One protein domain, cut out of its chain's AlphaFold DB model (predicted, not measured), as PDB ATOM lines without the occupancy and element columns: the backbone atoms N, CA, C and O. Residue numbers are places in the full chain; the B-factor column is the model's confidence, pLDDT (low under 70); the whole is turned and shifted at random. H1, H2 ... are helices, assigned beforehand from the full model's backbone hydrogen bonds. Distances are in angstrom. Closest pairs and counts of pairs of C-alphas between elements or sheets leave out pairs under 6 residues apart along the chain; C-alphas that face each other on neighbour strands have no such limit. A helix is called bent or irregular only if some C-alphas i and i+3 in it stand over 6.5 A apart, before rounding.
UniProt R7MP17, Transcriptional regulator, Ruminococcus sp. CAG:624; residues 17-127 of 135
ATOM      1  N   LYS A  17      78.102  72.657  43.706       75.44
ATOM      2  CA  LYS A  17      78.364  74.081  43.444       75.44
ATOM      3  C   LYS A  17      78.161  74.883  44.726       75.44
ATOM      4  O   LYS A  17      78.945  75.784  45.013       75.44
ATOM      5  N   ASP A  18      77.164  74.499  45.517       84.38
ATOM      6  CA  ASP A  18      76.851  75.122  46.797       84.38
ATOM      7  C   ASP A  18      77.875  74.792  47.895       84.38
ATOM      8  O   ASP A  18      78.073  75.579  48.818       84.38
ATOM      9  N   VAL A  19      78.603  73.672  47.772       85.69
ATOM     10  CA  VAL A  19      79.676  73.304  48.717       85.69
ATOM     11  C   VAL A  19      80.755  74.384  48.807       85.69
ATOM     12  O   VAL A  19      81.230  74.671  49.901       85.69
ATOM     13  N   MET A  20      81.133  75.021  47.693       88.44
ATOM     14  CA  MET A  20      82.178  76.055  47.716       88.44
ATOM     15  C   MET A  20      81.724  77.296  48.488       88.44
ATOM     16  O   MET A  20      82.448  77.763  49.366       88.44
ATOM     17  N   ARG A  21      80.493  77.761  48.234       90.69
ATOM     18  CA  ARG A  21      79.864  78.837  49.012       90.69
ATOM     19  C   ARG A  21      79.787  78.461  50.490       90.69
ATOM     20  O   ARG A  21      80.143  79.257  51.354       90.69
ATOM     21  N   PHE A  22      79.350  77.239  50.784       90.56
ATOM     22  CA  PHE A  22      79.223  76.740  52.150       90.56
ATOM     23  C   PHE A  22      80.564  76.752  52.896       90.56
ATOM     24  O   PHE A  22      80.623  77.206  54.036       90.56
ATOM     25  N   ILE A  23      81.651  76.321  52.244       91.88
ATOM     26  CA  ILE A  23      83.006  76.346  52.810       91.88
ATOM     27  C   ILE A  23      83.457  77.779  53.127       91.88
ATOM     28  O   ILE A  23      84.116  78.003  54.139       91.88
ATOM     29  N   GLU A  24      83.097  78.751  52.290       92.12
ATOM     30  CA  GLU A  24      83.516  80.146  52.458       92.12
ATOM     31  C   GLU A  24      82.685  80.908  53.496       92.12
ATOM     32  O   GLU A  24      83.249  81.640  54.302       92.12
ATOM     33  N   GLU A  25      81.363  80.749  53.515       94.31
ATOM     34  CA  GLU A  25      80.476  81.611  54.312       94.31
ATOM     35  C   GLU A  25      80.281  81.132  55.754       94.31
ATOM     36  O   GLU A  25      80.178  81.921  56.700       94.31
ATOM     37  N   ILE A  26      80.186  79.820  55.939       94.12
ATOM     38  CA  ILE A  26      79.747  79.229  57.203       94.12
ATOM     39  C   ILE A  26      80.732  79.415  58.352       94.12
ATOM     40  O   ILE A  26      80.242  79.610  59.467       94.12
ATOM     41  N   PRO A  27      82.066  79.397  58.170       95.75
ATOM     42  CA  PRO A  27      82.978  79.686  59.272       95.75
ATOM     43  C   PRO A  27      82.698  81.050  59.918       95.75
ATOM     44  O   PRO A  27      82.563  81.139  61.142       95.75
ATOM     45  N   TYR A  28      82.509  82.091  59.101       96.75
ATOM     46  CA  TYR A  28      82.218  83.446  59.570       96.75
ATOM     47  C   TYR A  28      80.825  83.543  60.192       96.75
ATOM     48  O   TYR A  28      80.678  84.058  61.301       96.75
ATOM     49  N   TRP A  29      79.808  82.973  59.537       95.00
ATOM     50  CA  TRP A  29      78.452  82.919  60.089       95.00
ATOM     51  C   TRP A  29      78.414  82.185  61.442       95.00
ATOM     52  O   TRP A  29      77.753  82.629  62.383       95.00
ATOM     53  N   THR A  30      79.167  81.091  61.573       92.44
ATOM     54  CA  THR A  30      79.275  80.303  62.808       92.44
ATOM     55  C   THR A  30      79.917  81.124  63.923       92.44
ATOM     56  O   THR A  30      79.418  81.123  65.054       92.44
ATOM     57  N   ALA A  31      80.992  81.858  63.626       95.06
ATOM     58  CA  ALA A  31      81.622  82.760  64.584       95.06
ATOM     59  C   ALA A  31      80.653  83.864  65.039       95.06
ATOM     60  O   ALA A  31      80.475  84.063  66.245       95.06
ATOM     61  N   GLU A  32      79.954  84.503  64.098       94.88
ATOM     62  CA  GLU A  32      79.008  85.587  64.370       94.88
ATOM     63  C   GLU A  32      77.819  85.117  65.228       94.88
ATOM     64  O   GLU A  32      77.505  85.715  66.261       94.88
ATOM     65  N   LYS A  33      77.152  84.022  64.836       93.12
ATOM     66  CA  LYS A  33      75.927  83.554  65.507       93.12
ATOM     67  C   LYS A  33      76.197  82.735  66.763       93.12
ATOM     68  O   LYS A  33      75.367  82.711  67.682       93.12
ATOM     69  N   HIS A  34      77.324  82.028  66.819       91.25
ATOM     70  CA  HIS A  34      77.543  80.982  67.819       91.25
ATOM     71  C   HIS A  34      78.890  81.047  68.542       91.25
ATOM     72  O   HIS A  34      79.059  80.314  69.519       91.25
ATOM     73  N   GLY A  35      79.811  81.948  68.180       92.69
ATOM     74  CA  GLY A  35      81.156  82.013  68.769       92.69
ATOM     75  C   GLY A  35      81.171  82.096  70.297       92.69
ATOM     76  O   GLY A  35      81.859  81.320  70.959       92.69
ATOM     77  N   LYS A  36      80.318  82.941  70.898       93.00
ATOM     78  CA  LYS A  36      80.194  83.034  72.369       93.00
ATOM     79  C   LYS A  36      79.771  81.707  73.015       93.00
ATOM     80  O   LYS A  36      80.301  81.342  74.063       93.00
ATOM     81  N   LYS A  37      78.835  80.980  72.394       91.81
ATOM     82  CA  LYS A  37      78.361  79.678  72.892       91.81
ATOM     83  C   LYS A  37      79.441  78.610  72.752       91.81
ATOM     84  O   LYS A  37      79.628  77.840  73.688       91.81
ATOM     85  N   TYR A  38      80.165  78.592  71.632       91.88
ATOM     86  CA  TYR A  38      81.275  77.661  71.433       91.88
ATOM     87  C   TYR A  38      82.389  77.884  72.449       91.88
ATOM     88  O   TYR A  38      82.788  76.928  73.105       91.88
ATOM     89  N   ARG A  39      82.826  79.131  72.663       94.50
ATOM     90  CA  ARG A  39      83.854  79.447  73.667       94.50
ATOM     91  C   ARG A  39      83.464  78.956  75.062       94.50
ATOM     92  O   ARG A  39      84.247  78.253  75.693       94.50
ATOM     93  N   LEU A  40      82.237  79.244  75.504       94.56
ATOM     94  CA  LEU A  40      81.744  78.773  76.801       94.56
ATOM     95  C   LEU A  40      81.667  77.241  76.870       94.56
ATOM     96  O   LEU A  40      82.122  76.644  77.842       94.56
ATOM     97  N   MET A  41      81.104  76.597  75.843       92.81
ATOM     98  CA  MET A  41      80.997  75.139  75.800       92.81
ATOM     99  C   MET A  41      82.378  74.491  75.914       92.81
ATOM    100  O   MET A  41      82.557  73.584  76.722       92.81
ATOM    101  N   TYR A  42      83.353  74.964  75.134       93.56
ATOM    102  CA  TYR A  42      84.704  74.418  75.156       93.56
ATOM    103  C   TYR A  42      85.394  74.655  76.494       93.56
ATOM    104  O   TYR A  42      85.989  73.721  77.006       93.56
ATOM    105  N   GLN A  43      85.254  75.832  77.109       94.31
ATOM    106  CA  GLN A  43      85.782  76.079  78.459       94.31
ATOM    107  C   GLN A  43      85.239  75.084  79.492       94.31
ATOM    108  O   GLN A  43      85.987  74.599  80.336       94.31
ATOM    109  N   ILE A  44      83.944  74.756  79.425       95.50
ATOM    110  CA  ILE A  44      83.332  73.786  80.339       95.50
ATOM    111  C   ILE A  44      83.821  72.374  80.011       95.50
ATOM    112  O   ILE A  44      84.287  71.667  80.898       95.50
ATOM    113  N   TYR A  45      83.732  71.955  78.749       95.25
ATOM    114  CA  TYR A  45      83.992  70.574  78.342       95.25
ATOM    115  C   TYR A  45      85.467  70.190  78.306       95.25
ATOM    116  O   TYR A  45      85.763  69.000  78.346       95.25
ATOM    117  N   THR A  46      86.395  71.146  78.271       95.75
ATOM    118  CA  THR A  46      87.829  70.858  78.428       95.75
ATOM    119  C   THR A  46      88.283  70.904  79.884       95.75
ATOM    120  O   THR A  46      89.382  70.444  80.192       95.75
ATOM    121  N   HIS A  47      87.454  71.406  80.804       97.56
ATOM    122  CA  HIS A  47      87.792  71.433  82.222       97.56
ATOM    123  C   HIS A  47      87.867  69.999  82.787       97.56
ATOM    124  O   HIS A  47      86.915  69.233  82.602       97.56
ATOM    125  N   PRO A  48      88.910  69.623  83.562       97.38
ATOM    126  CA  PRO A  48      89.093  68.250  84.057       97.38
ATOM    127  C   PRO A  48      87.874  67.675  84.789       97.38
ATOM    128  O   PRO A  48      87.520  66.517  84.607       97.38
ATOM    129  N   LYS A  49      87.171  68.512  85.562       97.62
ATOM    130  CA  LYS A  49      85.926  68.134  86.259       97.62
ATOM    131  C   LYS A  49      84.795  67.672  85.323       97.62
ATOM    132  O   LYS A  49      83.959  66.881  85.749       97.62
ATOM    133  N   TYR A  50      84.731  68.176  84.090       97.06
ATOM    134  CA  TYR A  50      83.618  67.935  83.163       97.06
ATOM    135  C   TYR A  50      84.044  67.254  81.855       97.06
ATOM    136  O   TYR A  50      83.212  67.087  80.963       97.06
ATOM    137  N   ILE A  51      85.303  66.819  81.743       96.31
ATOM    138  CA  ILE A  51      85.861  66.235  80.516       96.31
ATOM    139  C   ILE A  51      85.067  65.024  80.011       96.31
ATOM    140  O   ILE A  51      84.888  64.863  78.808       96.31
ATOM    141  N   GLU A  52      84.505  64.215  80.913       97.81
ATOM    142  CA  GLU A  52      83.675  63.060  80.546       97.81
ATOM    143  C   GLU A  52      82.365  63.468  79.854       97.81
ATOM    144  O   GLU A  52      81.903  62.776  78.948       97.81
ATOM    145  N   TYR A  53      81.787  64.623  80.202       95.69
ATOM    146  CA  TYR A  53      80.639  65.174  79.468       95.69
ATOM    147  C   TYR A  53      81.056  65.684  78.087       95.69
ATOM    148  O   TYR A  53      80.320  65.496  77.121       95.69
ATOM    149  N   GLY A  54      82.251  66.274  77.983       94.12
ATOM    150  CA  GLY A  54      82.840  66.671  76.706       94.12
ATOM    151  C   GLY A  54      83.052  65.484  75.765       94.12
ATOM    152  O   GLY A  54      82.659  65.548  74.602       94.12
ATOM    153  N   LYS A  55      83.602  64.375  76.274       96.19
ATOM    154  CA  LYS A  55      83.774  63.126  75.512       96.19
ATOM    155  C   LYS A  55      82.437  62.594  74.995       96.19
ATOM    156  O   LYS A  55      82.290  62.432  73.788       96.19
ATOM    157  N   LYS A  56      81.436  62.454  75.873       95.81
ATOM    158  CA  LYS A  56      80.077  62.016  75.497       95.81
ATOM    159  C   LYS A  56      79.410  62.938  74.480       95.81
ATOM    160  O   LYS A  56      78.717  62.483  73.574       95.81
ATOM    161  N   PHE A  57      79.619  64.249  74.604       91.50
ATOM    162  CA  PHE A  57      79.126  65.203  73.617       91.50
ATOM    163  C   PHE A  57      79.714  64.913  72.229       91.50
ATOM    164  O   PHE A  57      78.963  64.848  71.254       91.50
ATOM    165  N   PHE A  58      81.030  64.693  72.140       91.06
ATOM    166  CA  PHE A  58      81.684  64.388  70.868       91.06
ATOM    167  C   PHE A  58      81.363  62.995  70.326       91.06
ATOM    168  O   PHE A  58      81.277  62.861  69.112       91.06
ATOM    169  N   GLU A  59      81.108  61.995  71.171       94.81
ATOM    170  CA  GLU A  59      80.563  60.701  70.726       94.81
ATOM    171  C   GLU A  59      79.256  60.904  69.947       94.81
ATOM    172  O   GLU A  59      79.144  60.468  68.803       94.81
ATOM    173  N   GLY A  60      78.324  61.693  70.491       91.75
ATOM    174  CA  GLY A  60      77.085  62.019  69.784       91.75
ATOM    175  C   GLY A  60      77.310  62.826  68.498       91.75
ATOM    176  O   GLY A  60      76.623  62.603  67.503       91.75
ATOM    177  N   VAL A  61      78.263  63.767  68.488       90.44
ATOM    178  CA  VAL A  61      78.637  64.498  67.259       90.44
ATOM    179  C   VAL A  61      79.150  63.528  66.190       90.44
ATOM    180  O   VAL A  61      78.769  63.643  65.025       90.44
ATOM    181  N   ASN A  62      79.967  62.545  66.581       93.19
ATOM    182  CA  ASN A  62      80.510  61.551  65.661       93.19
ATOM    183  C   ASN A  62      79.403  60.705  65.028       93.19
ATOM    184  O   ASN A  62      79.416  60.487  63.815       93.19
ATOM    185  N   GLU A  63      78.432  60.263  65.824       94.38
ATOM    186  CA  GLU A  63      77.277  59.510  65.336       94.38
ATOM    187  C   GLU A  63      76.453  60.329  64.340       94.38
ATOM    188  O   GLU A  63      76.162  59.849  63.243       94.38
ATOM    189  N   ARG A  64      76.128  61.585  64.676       91.69
ATOM    190  CA  ARG A  64      75.302  62.453  63.822       91.69
ATOM    191  C   ARG A  64      75.972  62.780  62.492       91.69
ATOM    192  O   ARG A  64      75.331  62.659  61.451       91.69
ATOM    193  N   TYR A  65      77.256  63.138  62.490       91.50
ATOM    194  CA  TYR A  65      77.973  63.415  61.240       91.50
ATOM    195  C   TYR A  65      78.215  62.157  60.411       91.50
ATOM    196  O   TYR A  65      78.147  62.223  59.186       91.50
ATOM    197  N   THR A  66      78.414  61.002  61.048       94.31
ATOM    198  CA  THR A  66      78.483  59.719  60.334       94.31
ATOM    199  C   THR A  66      77.144  59.374  59.688       94.31
ATOM    200  O   THR A  66      77.105  58.969  58.527       94.31
ATOM    201  N   ALA A  67      76.037  59.551  60.415       93.06
ATOM    202  CA  ALA A  67      74.695  59.334  59.888       93.06
ATOM    203  C   ALA A  67      74.409  60.268  58.706       93.06
ATOM    204  O   ALA A  67      73.954  59.812  57.662       93.06
ATOM    205  N   TYR A  68      74.755  61.552  58.832       88.62
ATOM    206  CA  TYR A  68      74.611  62.512  57.745       88.62
ATOM    207  C   TYR A  68      75.465  62.150  56.522       88.62
ATOM    208  O   TYR A  68      74.966  62.154  55.400       88.62
ATOM    209  N   ALA A  69      76.721  61.744  56.721       91.88
ATOM    210  CA  ALA A  69      77.588  61.301  55.633       91.88
ATOM    211  C   ALA A  69      77.015  60.091  54.873       91.88
ATOM    212  O   ALA A  69      77.083  60.055  53.648       91.88
ATOM    213  N   LYS A  70      76.401  59.129  55.578       93.12
ATOM    214  CA  LYS A  70      75.716  57.982  54.952       93.12
ATOM    215  C   LYS A  70      74.496  58.396  54.130       93.12
ATOM    216  O   LYS A  70      74.210  57.768  53.119       93.12
ATOM    217  N   LEU A  71      73.779  59.443  54.542       89.69
ATOM    218  CA  LEU A  71      72.663  59.991  53.761       89.69
ATOM    219  C   LEU A  71      73.140  60.686  52.480       89.69
ATOM    220  O   LEU A  71      72.420  60.678  51.482       89.69
ATOM    221  N   LEU A  72      74.334  61.284  52.511       85.44
ATOM    222  CA  LEU A  72      74.932  61.971  51.366       85.44
ATOM    223  C   LEU A  72      75.584  61.021  50.360       85.44
ATOM    224  O   LEU A  72      75.524  61.293  49.166       85.44
ATOM    225  N   GLU A  73      76.182  59.920  50.817       89.12
ATOM    226  CA  GLU A  73      76.874  58.932  49.974       89.12
ATOM    227  C   GLU A  73      76.098  58.547  48.695       89.12
ATOM    228  O   GLU A  73      76.649  58.742  47.609       89.12
ATOM    229  N   PRO A  74      74.819  58.115  48.744       85.56
ATOM    230  CA  PRO A  74      74.072  57.781  47.530       85.56
ATOM    231  C   PRO A  74      73.712  58.994  46.655       85.56
ATOM    232  O   PRO A  74      73.373  58.816  45.490       85.56
ATOM    233  N   GLN A  75      73.757  60.221  47.188       81.56
ATOM    234  CA  GLN A  75      73.394  61.440  46.453       81.56
ATOM    235  C   GLN A  75      74.568  62.006  45.652       81.56
ATOM    236  O   GLN A  75      74.372  62.535  44.560       81.56
ATOM    237  N   ILE A  76      75.783  61.918  46.203       80.06
ATOM    238  CA  ILE A  76      76.983  62.522  45.603       80.06
ATOM    239  C   ILE A  76      78.008  61.493  45.116       80.06
ATOM    240  O   ILE A  76      78.979  61.875  44.467       80.06
ATOM    241  N   GLY A  77      77.805  60.207  45.418       82.44
ATOM    242  CA  GLY A  77      78.641  59.103  44.945       82.44
ATOM    243  C   GLY A  77      80.014  58.993  45.611       82.44
ATOM    244  O   GLY A  77      80.853  58.232  45.145       82.44
ATOM    245  N   ILE A  78      80.266  59.739  46.691       89.62
ATOM    246  CA  ILE A  78      81.522  59.699  47.457       89.62
ATOM    247  C   ILE A  78      81.315  58.806  48.691       89.62
ATOM    248  O   ILE A  78      80.310  58.988  49.380       89.62
ATOM    249  N   PRO A  79      82.252  57.902  49.043       94.25
ATOM    250  CA  PRO A  79      82.107  57.050  50.216       94.25
ATOM    251  C   PRO A  79      81.891  57.846  51.507       94.25
ATOM    252  O   PRO A  79      82.612  58.815  51.779       94.25
ATOM    253  N   TYR A  80      80.959  57.407  52.355       94.12
ATOM    254  CA  TYR A  80      80.593  58.135  53.576       94.12
ATOM    255  C   TYR A  80      81.784  58.323  54.529       94.12
ATOM    256  O   TYR A  80      81.842  59.299  55.274       94.12
ATOM    257  N   THR A  81      82.760  57.411  54.497       95.88
ATOM    258  CA  THR A  81      83.999  57.475  55.289       95.88
ATOM    259  C   THR A  81      84.902  58.639  54.872       95.88
ATOM    260  O   THR A  81      85.560  59.255  55.714       95.88
ATOM    261  N   VAL A  82      84.896  58.996  53.587       95.56
ATOM    262  CA  VAL A  82      85.584  60.183  53.068       95.56
ATOM    263  C   VAL A  82      84.778  61.429  53.425       95.56
ATOM    264  O   VAL A  82      85.334  62.370  53.990       95.56
ATOM    265  N   ILE A  83      83.462  61.413  53.181       92.81
ATOM    266  CA  ILE A  83      82.568  62.547  53.472       92.81
ATOM    267  C   ILE A  83      82.661  62.955  54.948       92.81
ATOM    268  O   ILE A  83      82.879  64.128  55.247       92.81
ATOM    269  N   VAL A  84      82.546  62.003  55.881       95.31
ATOM    270  CA  VAL A  84      82.596  62.300  57.323       95.31
ATOM    271  C   VAL A  84      83.942  62.905  57.732       95.31
ATOM    272  O   VAL A  84      83.985  63.822  58.552       95.31
ATOM    273  N   SER A  85      85.038  62.463  57.110       96.19
ATOM    274  CA  SER A  85      86.375  63.010  57.360       96.19
ATOM    275  C   SER A  85      86.476  64.472  56.911       96.19
ATOM    276  O   SER A  85      86.979  65.313  57.658       96.19
ATOM    277  N   LEU A  86      85.932  64.803  55.734       94.88
ATOM    278  CA  LEU A  86      85.868  66.182  55.233       94.88
ATOM    279  C   LEU A  86      84.988  67.071  56.124       94.88
ATOM    280  O   LEU A  86      85.384  68.190  56.452       94.88
ATOM    281  N   ILE A  87      83.836  66.558  56.576       93.31
ATOM    282  CA  ILE A  87      82.957  67.258  57.526       93.31
ATOM    283  C   ILE A  87      83.710  67.575  58.819       93.31
ATOM    284  O   ILE A  87      83.634  68.701  59.310       93.31
ATOM    285  N   PHE A  88      84.463  66.621  59.377       94.69
ATOM    286  CA  PHE A  88      85.220  66.875  60.600       94.69
ATOM    287  C   PHE A  88      86.287  67.952  60.415       94.69
ATOM    288  O   PHE A  88      86.374  68.841  61.261       94.69
ATOM    289  N   ILE A  89      87.059  67.921  59.324       95.75
ATOM    290  CA  ILE A  89      88.052  68.971  59.026       95.75
ATOM    291  C   ILE A  89      87.367  70.339  58.977       95.75
ATOM    292  O   ILE A  89      87.788  71.281  59.651       95.75
ATOM    293  N   PHE A  90      86.259  70.420  58.242       95.56
ATOM    294  CA  PHE A  90      85.496  71.646  58.085       95.56
ATOM    295  C   PHE A  90      84.964  72.198  59.413       95.56
ATOM    296  O   PHE A  90      85.213  73.354  59.763       95.56
ATOM    297  N   VAL A  91      84.265  71.365  60.186       93.50
ATOM    298  CA  VAL A  91      83.668  71.770  61.464       93.50
ATOM    299  C   VAL A  91      84.751  72.170  62.462       93.50
ATOM    300  O   VAL A  91      84.573  73.141  63.199       93.50
ATOM    301  N   ARG A  92      85.898  71.476  62.484       94.44
ATOM    302  CA  ARG A  92      87.022  71.852  63.353       94.44
ATOM    303  C   ARG A  92      87.592  73.214  62.978       94.44
ATOM    304  O   ARG A  92      87.818  74.010  63.886       94.44
ATOM    305  N   ALA A  93      87.735  73.519  61.691       97.12
ATOM    306  CA  ALA A  93      88.160  74.842  61.243       97.12
ATOM    307  C   ALA A  93      87.147  75.940  61.609       97.12
ATOM    308  O   ALA A  93      87.541  76.971  62.153       97.12
ATOM    309  N   CYS A  94      85.845  75.693  61.414       95.38
ATOM    310  CA  CYS A  94      84.783  76.622  61.819       95.38
ATOM    311  C   CYS A  94      84.825  76.915  63.321       95.38
ATOM    312  O   CYS A  94      84.721  78.063  63.743       95.38
ATOM    313  N   VAL A  95      84.985  75.876  64.142       93.50
ATOM    314  CA  VAL A  95      85.039  76.013  65.599       93.50
ATOM    315  C   VAL A  95      86.321  76.713  66.048       93.50
ATOM    316  O   VAL A  95      86.249  77.578  66.915       93.50
ATOM    317  N   HIS A  96      87.476  76.387  65.458       96.44
ATOM    318  CA  HIS A  96      88.740  77.080  65.739       96.44
ATOM    319  C   HIS A  96      88.612  78.578  65.466       96.44
ATOM    320  O   HIS A  96      88.902  79.393  66.342       96.44
ATOM    321  N   TYR A  97      88.066  78.937  64.304       97.56
ATOM    322  CA  TYR A  97      87.792  80.326  63.963       97.56
ATOM    323  C   TYR A  97      86.776  80.971  64.916       97.56
ATOM    324  O   TYR A  97      87.011  82.052  65.437       97.56
ATOM    325  N   ALA A  98      85.683  80.288  65.254       95.44
ATOM    326  CA  ALA A  98      84.698  80.803  66.205       95.44
ATOM    327  C   ALA A  98      85.267  81.009  67.626       95.44
ATOM    328  O   ALA A  98      84.729  81.805  68.402       95.44
ATOM    329  N   MET A  99      86.334  80.297  67.997       94.44
ATOM    330  CA  MET A  99      87.007  80.463  69.286       94.44
ATOM    331  C   MET A  99      88.052  81.578  69.272       94.44
ATOM    332  O   MET A  99      88.117  82.321  70.250       94.44
ATOM    333  N   PHE A 100      88.835  81.693  68.198       96.19
ATOM    334  CA  PHE A 100      90.059  82.504  68.179       96.19
ATOM    335  C   PHE A 100      90.123  83.564  67.082       96.19
ATOM    336  O   PHE A 100      91.039  84.377  67.102       96.19
ATOM    337  N   GLU A 101      89.189  83.549  66.131       96.62
ATOM    338  CA  GLU A 101      89.172  84.429  64.952       96.62
ATOM    339  C   GLU A 101      90.494  84.352  64.154       96.62
ATOM    340  O   GLU A 101      90.944  85.308  63.528       96.62
ATOM    341  N   ASP A 102      91.126  83.172  64.175       98.12
ATOM    342  CA  ASP A 102      92.382  82.869  63.487       98.12
ATOM    343  C   ASP A 102      92.150  82.699  61.979       98.12
ATOM    344  O   ASP A 102      91.910  81.603  61.456       98.12
ATOM    345  N   GLU A 103      92.189  83.833  61.286       97.94
ATOM    346  CA  GLU A 103      91.956  83.950  59.848       97.94
ATOM    347  C   GLU A 103      92.973  83.154  59.015       97.94
ATOM    348  O   GLU A 103      92.628  82.588  57.976       97.94
ATOM    349  N   TYR A 104      94.231  83.102  59.463       98.06
ATOM    350  CA  TYR A 104      95.298  82.414  58.739       98.06
ATOM    351  C   TYR A 104      95.057  80.904  58.726       98.06
ATOM    352  O   TYR A 104      95.079  80.281  57.658       98.06
ATOM    353  N   TYR A 105      94.769  80.325  59.897       97.88
ATOM    354  CA  TYR A 105      94.419  78.913  59.997       97.88
ATOM    355  C   TYR A 105      93.174  78.598  59.171       97.88
ATOM    356  O   TYR A 105      93.193  77.647  58.387       97.88
ATOM    357  N   LEU A 106      92.121  79.417  59.294       97.94
ATOM    358  CA  LEU A 106      90.875  79.198  58.566       97.94
ATOM    359  C   LEU A 106      91.117  79.144  57.054       97.94
ATOM    360  O   LEU A 106      90.780  78.140  56.428       97.94
ATOM    361  N   LYS A 107      91.747  80.172  56.473       97.19
ATOM    362  CA  LYS A 107      92.009  80.225  55.026       97.19
ATOM    363  C   LYS A 107      92.825  79.030  54.547       97.19
ATOM    364  O   LYS A 107      92.473  78.421  53.541       97.19
ATOM    365  N   SER A 108      93.864  78.657  55.294       97.44
ATOM    366  CA  SER A 108      94.688  77.486  54.980       97.44
ATOM    367  C   SER A 108      93.861  76.192  54.939       97.44
ATOM    368  O   SER A 108      93.935  75.438  53.966       97.44
ATOM    369  N   GLN A 109      93.002  75.962  55.941       97.62
ATOM    370  CA  GLN A 109      92.134  74.781  55.970       97.62
ATOM    371  C   GLN A 109      91.071  74.805  54.864       97.62
ATOM    372  O   GLN A 109      90.812  73.767  54.255       97.62
ATOM    373  N   MET A 110      90.459  75.960  54.578       96.88
ATOM    374  CA  MET A 110      89.424  76.069  53.543       96.88
ATOM    375  C   MET A 110      89.990  75.803  52.148       96.88
ATOM    376  O   MET A 110      89.366  75.081  51.378       96.88
ATOM    377  N   GLU A 111      91.184  76.305  51.826       96.31
ATOM    378  CA  GLU A 111      91.790  76.074  50.509       96.31
ATOM    379  C   GLU A 111      92.128  74.600  50.258       96.31
ATOM    380  O   GLU A 111      91.836  74.067  49.182       96.31
ATOM    381  N   VAL A 112      92.674  73.900  51.257       96.50
ATOM    382  CA  VAL A 112      92.911  72.452  51.146       96.50
ATOM    383  C   VAL A 112      91.589  71.690  51.061       96.50
ATOM    384  O   VAL A 112      91.470  70.754  50.270       96.50
ATOM    385  N   LEU A 113      90.572  72.102  51.820       95.38
ATOM    386  CA  LEU A 113      89.262  71.456  51.801       95.38
ATOM    387  C   LEU A 113      88.569  71.595  50.437       95.38
ATOM    388  O   LEU A 113      88.048  70.604  49.928       95.38
ATOM    389  N   LYS A 114      88.615  72.775  49.802       93.50
ATOM    390  CA  LYS A 114      88.087  72.990  48.439       93.50
ATOM    391  C   LYS A 114      88.765  72.065  47.427       93.50
ATOM    392  O   LYS A 114      88.092  71.434  46.609       93.50
ATOM    393  N   GLN A 115      90.092  71.948  47.501       94.69
ATOM    394  CA  GLN A 115      90.859  71.045  46.638       94.69
ATOM    395  C   GLN A 115      90.497  69.579  46.884       94.69
ATOM    396  O   GLN A 115      90.286  68.839  45.926       94.69
ATOM    397  N   ALA A 116      90.365  69.169  48.147       93.75
ATOM    398  CA  ALA A 116      89.978  67.812  48.515       93.75
ATOM    399  C   ALA A 116      88.576  67.463  47.998       93.75
ATOM    400  O   ALA A 116      88.399  66.410  47.390       93.75
ATOM    401  N   VAL A 117      87.596  68.358  48.167       90.19
ATOM    402  CA  VAL A 117      86.238  68.171  47.631       90.19
ATOM    403  C   VAL A 117      86.283  67.953  46.123       90.19
ATOM    404  O   VAL A 117      85.669  67.005  45.637       90.19
ATOM    405  N   LYS A 118      87.036  68.778  45.385       90.31
ATOM    406  CA  LYS A 118      87.191  68.617  43.935       90.31
ATOM    407  C   LYS A 118      87.846  67.278  43.582       90.31
ATOM    408  O   LYS A 118      87.294  66.532  42.785       90.31
ATOM    409  N   LEU A 119      88.967  66.950  44.224       93.44
ATOM    410  CA  LEU A 119      89.720  65.721  43.976       93.44
ATOM    411  C   LEU A 119      88.870  64.466  44.203       93.44
ATOM    412  O   LEU A 119      88.866  63.563  43.370       93.44
ATOM    413  N   PHE A 120      88.142  64.404  45.319       92.44
ATOM    414  CA  PHE A 120      87.281  63.264  45.619       92.44
ATOM    415  C   PHE A 120      86.048  63.228  44.720       92.44
ATOM    416  O   PHE A 120      85.668  62.150  44.277       92.44
ATOM    417  N   SER A 121      85.467  64.383  44.384       87.31
ATOM    418  CA  SER A 121      84.367  64.439  43.414       87.31
ATOM    419  C   SER A 121      84.799  63.893  42.056       87.31
ATOM    420  O   SER A 121      84.070  63.101  41.472       87.31
ATOM    421  N   ASP A 122      85.981  64.269  41.568       89.62
ATOM    422  CA  ASP A 122      86.503  63.803  40.280       89.62
ATOM    423  C   ASP A 122      86.845  62.307  40.330       89.62
ATOM    424  O   ASP A 122      86.413  61.550  39.462       89.62
ATOM    425  N   LYS A 123      87.542  61.858  41.384       91.44
ATOM    426  CA  LYS A 123      87.894  60.446  41.588       91.44
ATOM    427  C   LYS A 123      86.660  59.540  41.544       91.44
ATOM    428  O   LYS A 123      86.645  58.562  40.805       91.44
ATOM    429  N   TYR A 124      85.631  59.871  42.320       86.25
ATOM    430  CA  TYR A 124      84.453  59.017  42.449       86.25
ATOM    431  C   TYR A 124      83.426  59.220  41.325       86.25
ATOM    432  O   TYR A 124      82.657  58.308  41.037       86.25
ATOM    433  N   ARG A 125      83.448  60.358  40.612       74.12
ATOM    434  CA  ARG A 125      82.697  60.516  39.353       74.12
ATOM    435  C   ARG A 125      83.195  59.581  38.255       74.12
ATOM    436  O   ARG A 125      82.362  59.041  37.539       74.12
ATOM    437  N   ILE A 126      84.513  59.394  38.143       58.88
ATOM    438  CA  ILE A 126      85.128  58.467  37.178       58.88
ATOM    439  C   ILE A 126      84.733  57.020  37.507       58.88
ATOM    440  O   ILE A 126      84.324  56.274  36.623       58.88
ATOM    441  N   GLU A 127      84.754  56.643  38.789       55.75
ATOM    442  CA  GLU A 127      84.327  55.306  39.231       55.75
ATOM    443  C   GLU A 127      82.820  55.053  38.993       55.75
ATOM    444  O   GLU A 127      82.437  53.939  38.643       55.75
TER     445      GLU A 127
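What this domain is: This is residues 17 to 127 of the 135 residues of the protein "Transcriptional regulator" of Ruminococcus sp. CAG:624 (UniProt R7MP17). H1's first arm, H3 and H4 pack as a three-helix bundle; H1's second arm turns off to H2, which makes a V with H3. The class is all helix: 111 residues with four named helices, H1 to H4. Only just compact, close to loose, with radius of gyration of the C-alphas 15.3 A, it spans 49 by 28 by 19 A.

How they stand to each other: H1, residues 17 to 46, one helix by its hydrogen bonds, is bent into H1a, 17 to 33, and H1b, 36 to 46, about perpendicular at 82 degrees. H1a touches H3, residues 80 to 100, closest at C-alphas 31 and 98, 4.0 A. H4, residues 103 to 127, forms a hairpin with H3, closest at C-alphas 93 and 106, 5.8 A. H2, residues 48 to 76, touches H3, closest at C-alphas 69 and 80, 4.8 A. In H1b and H4 every O i to N i+4 pair is within hydrogen-bond range.

Where its parts are: H1a begins at (78.364, 74.081, 43.444); H4 ends at (84.327, 55.306, 39.231). H2 spans 40.7 A. H1a and H2 are irregular: C-alphas 24 and 27 are 6.9 A apart, 49 and 52 8.0 A.

The domain as a whole: The printed part has no cut; residues 126 to 127 have pLDDT under 70.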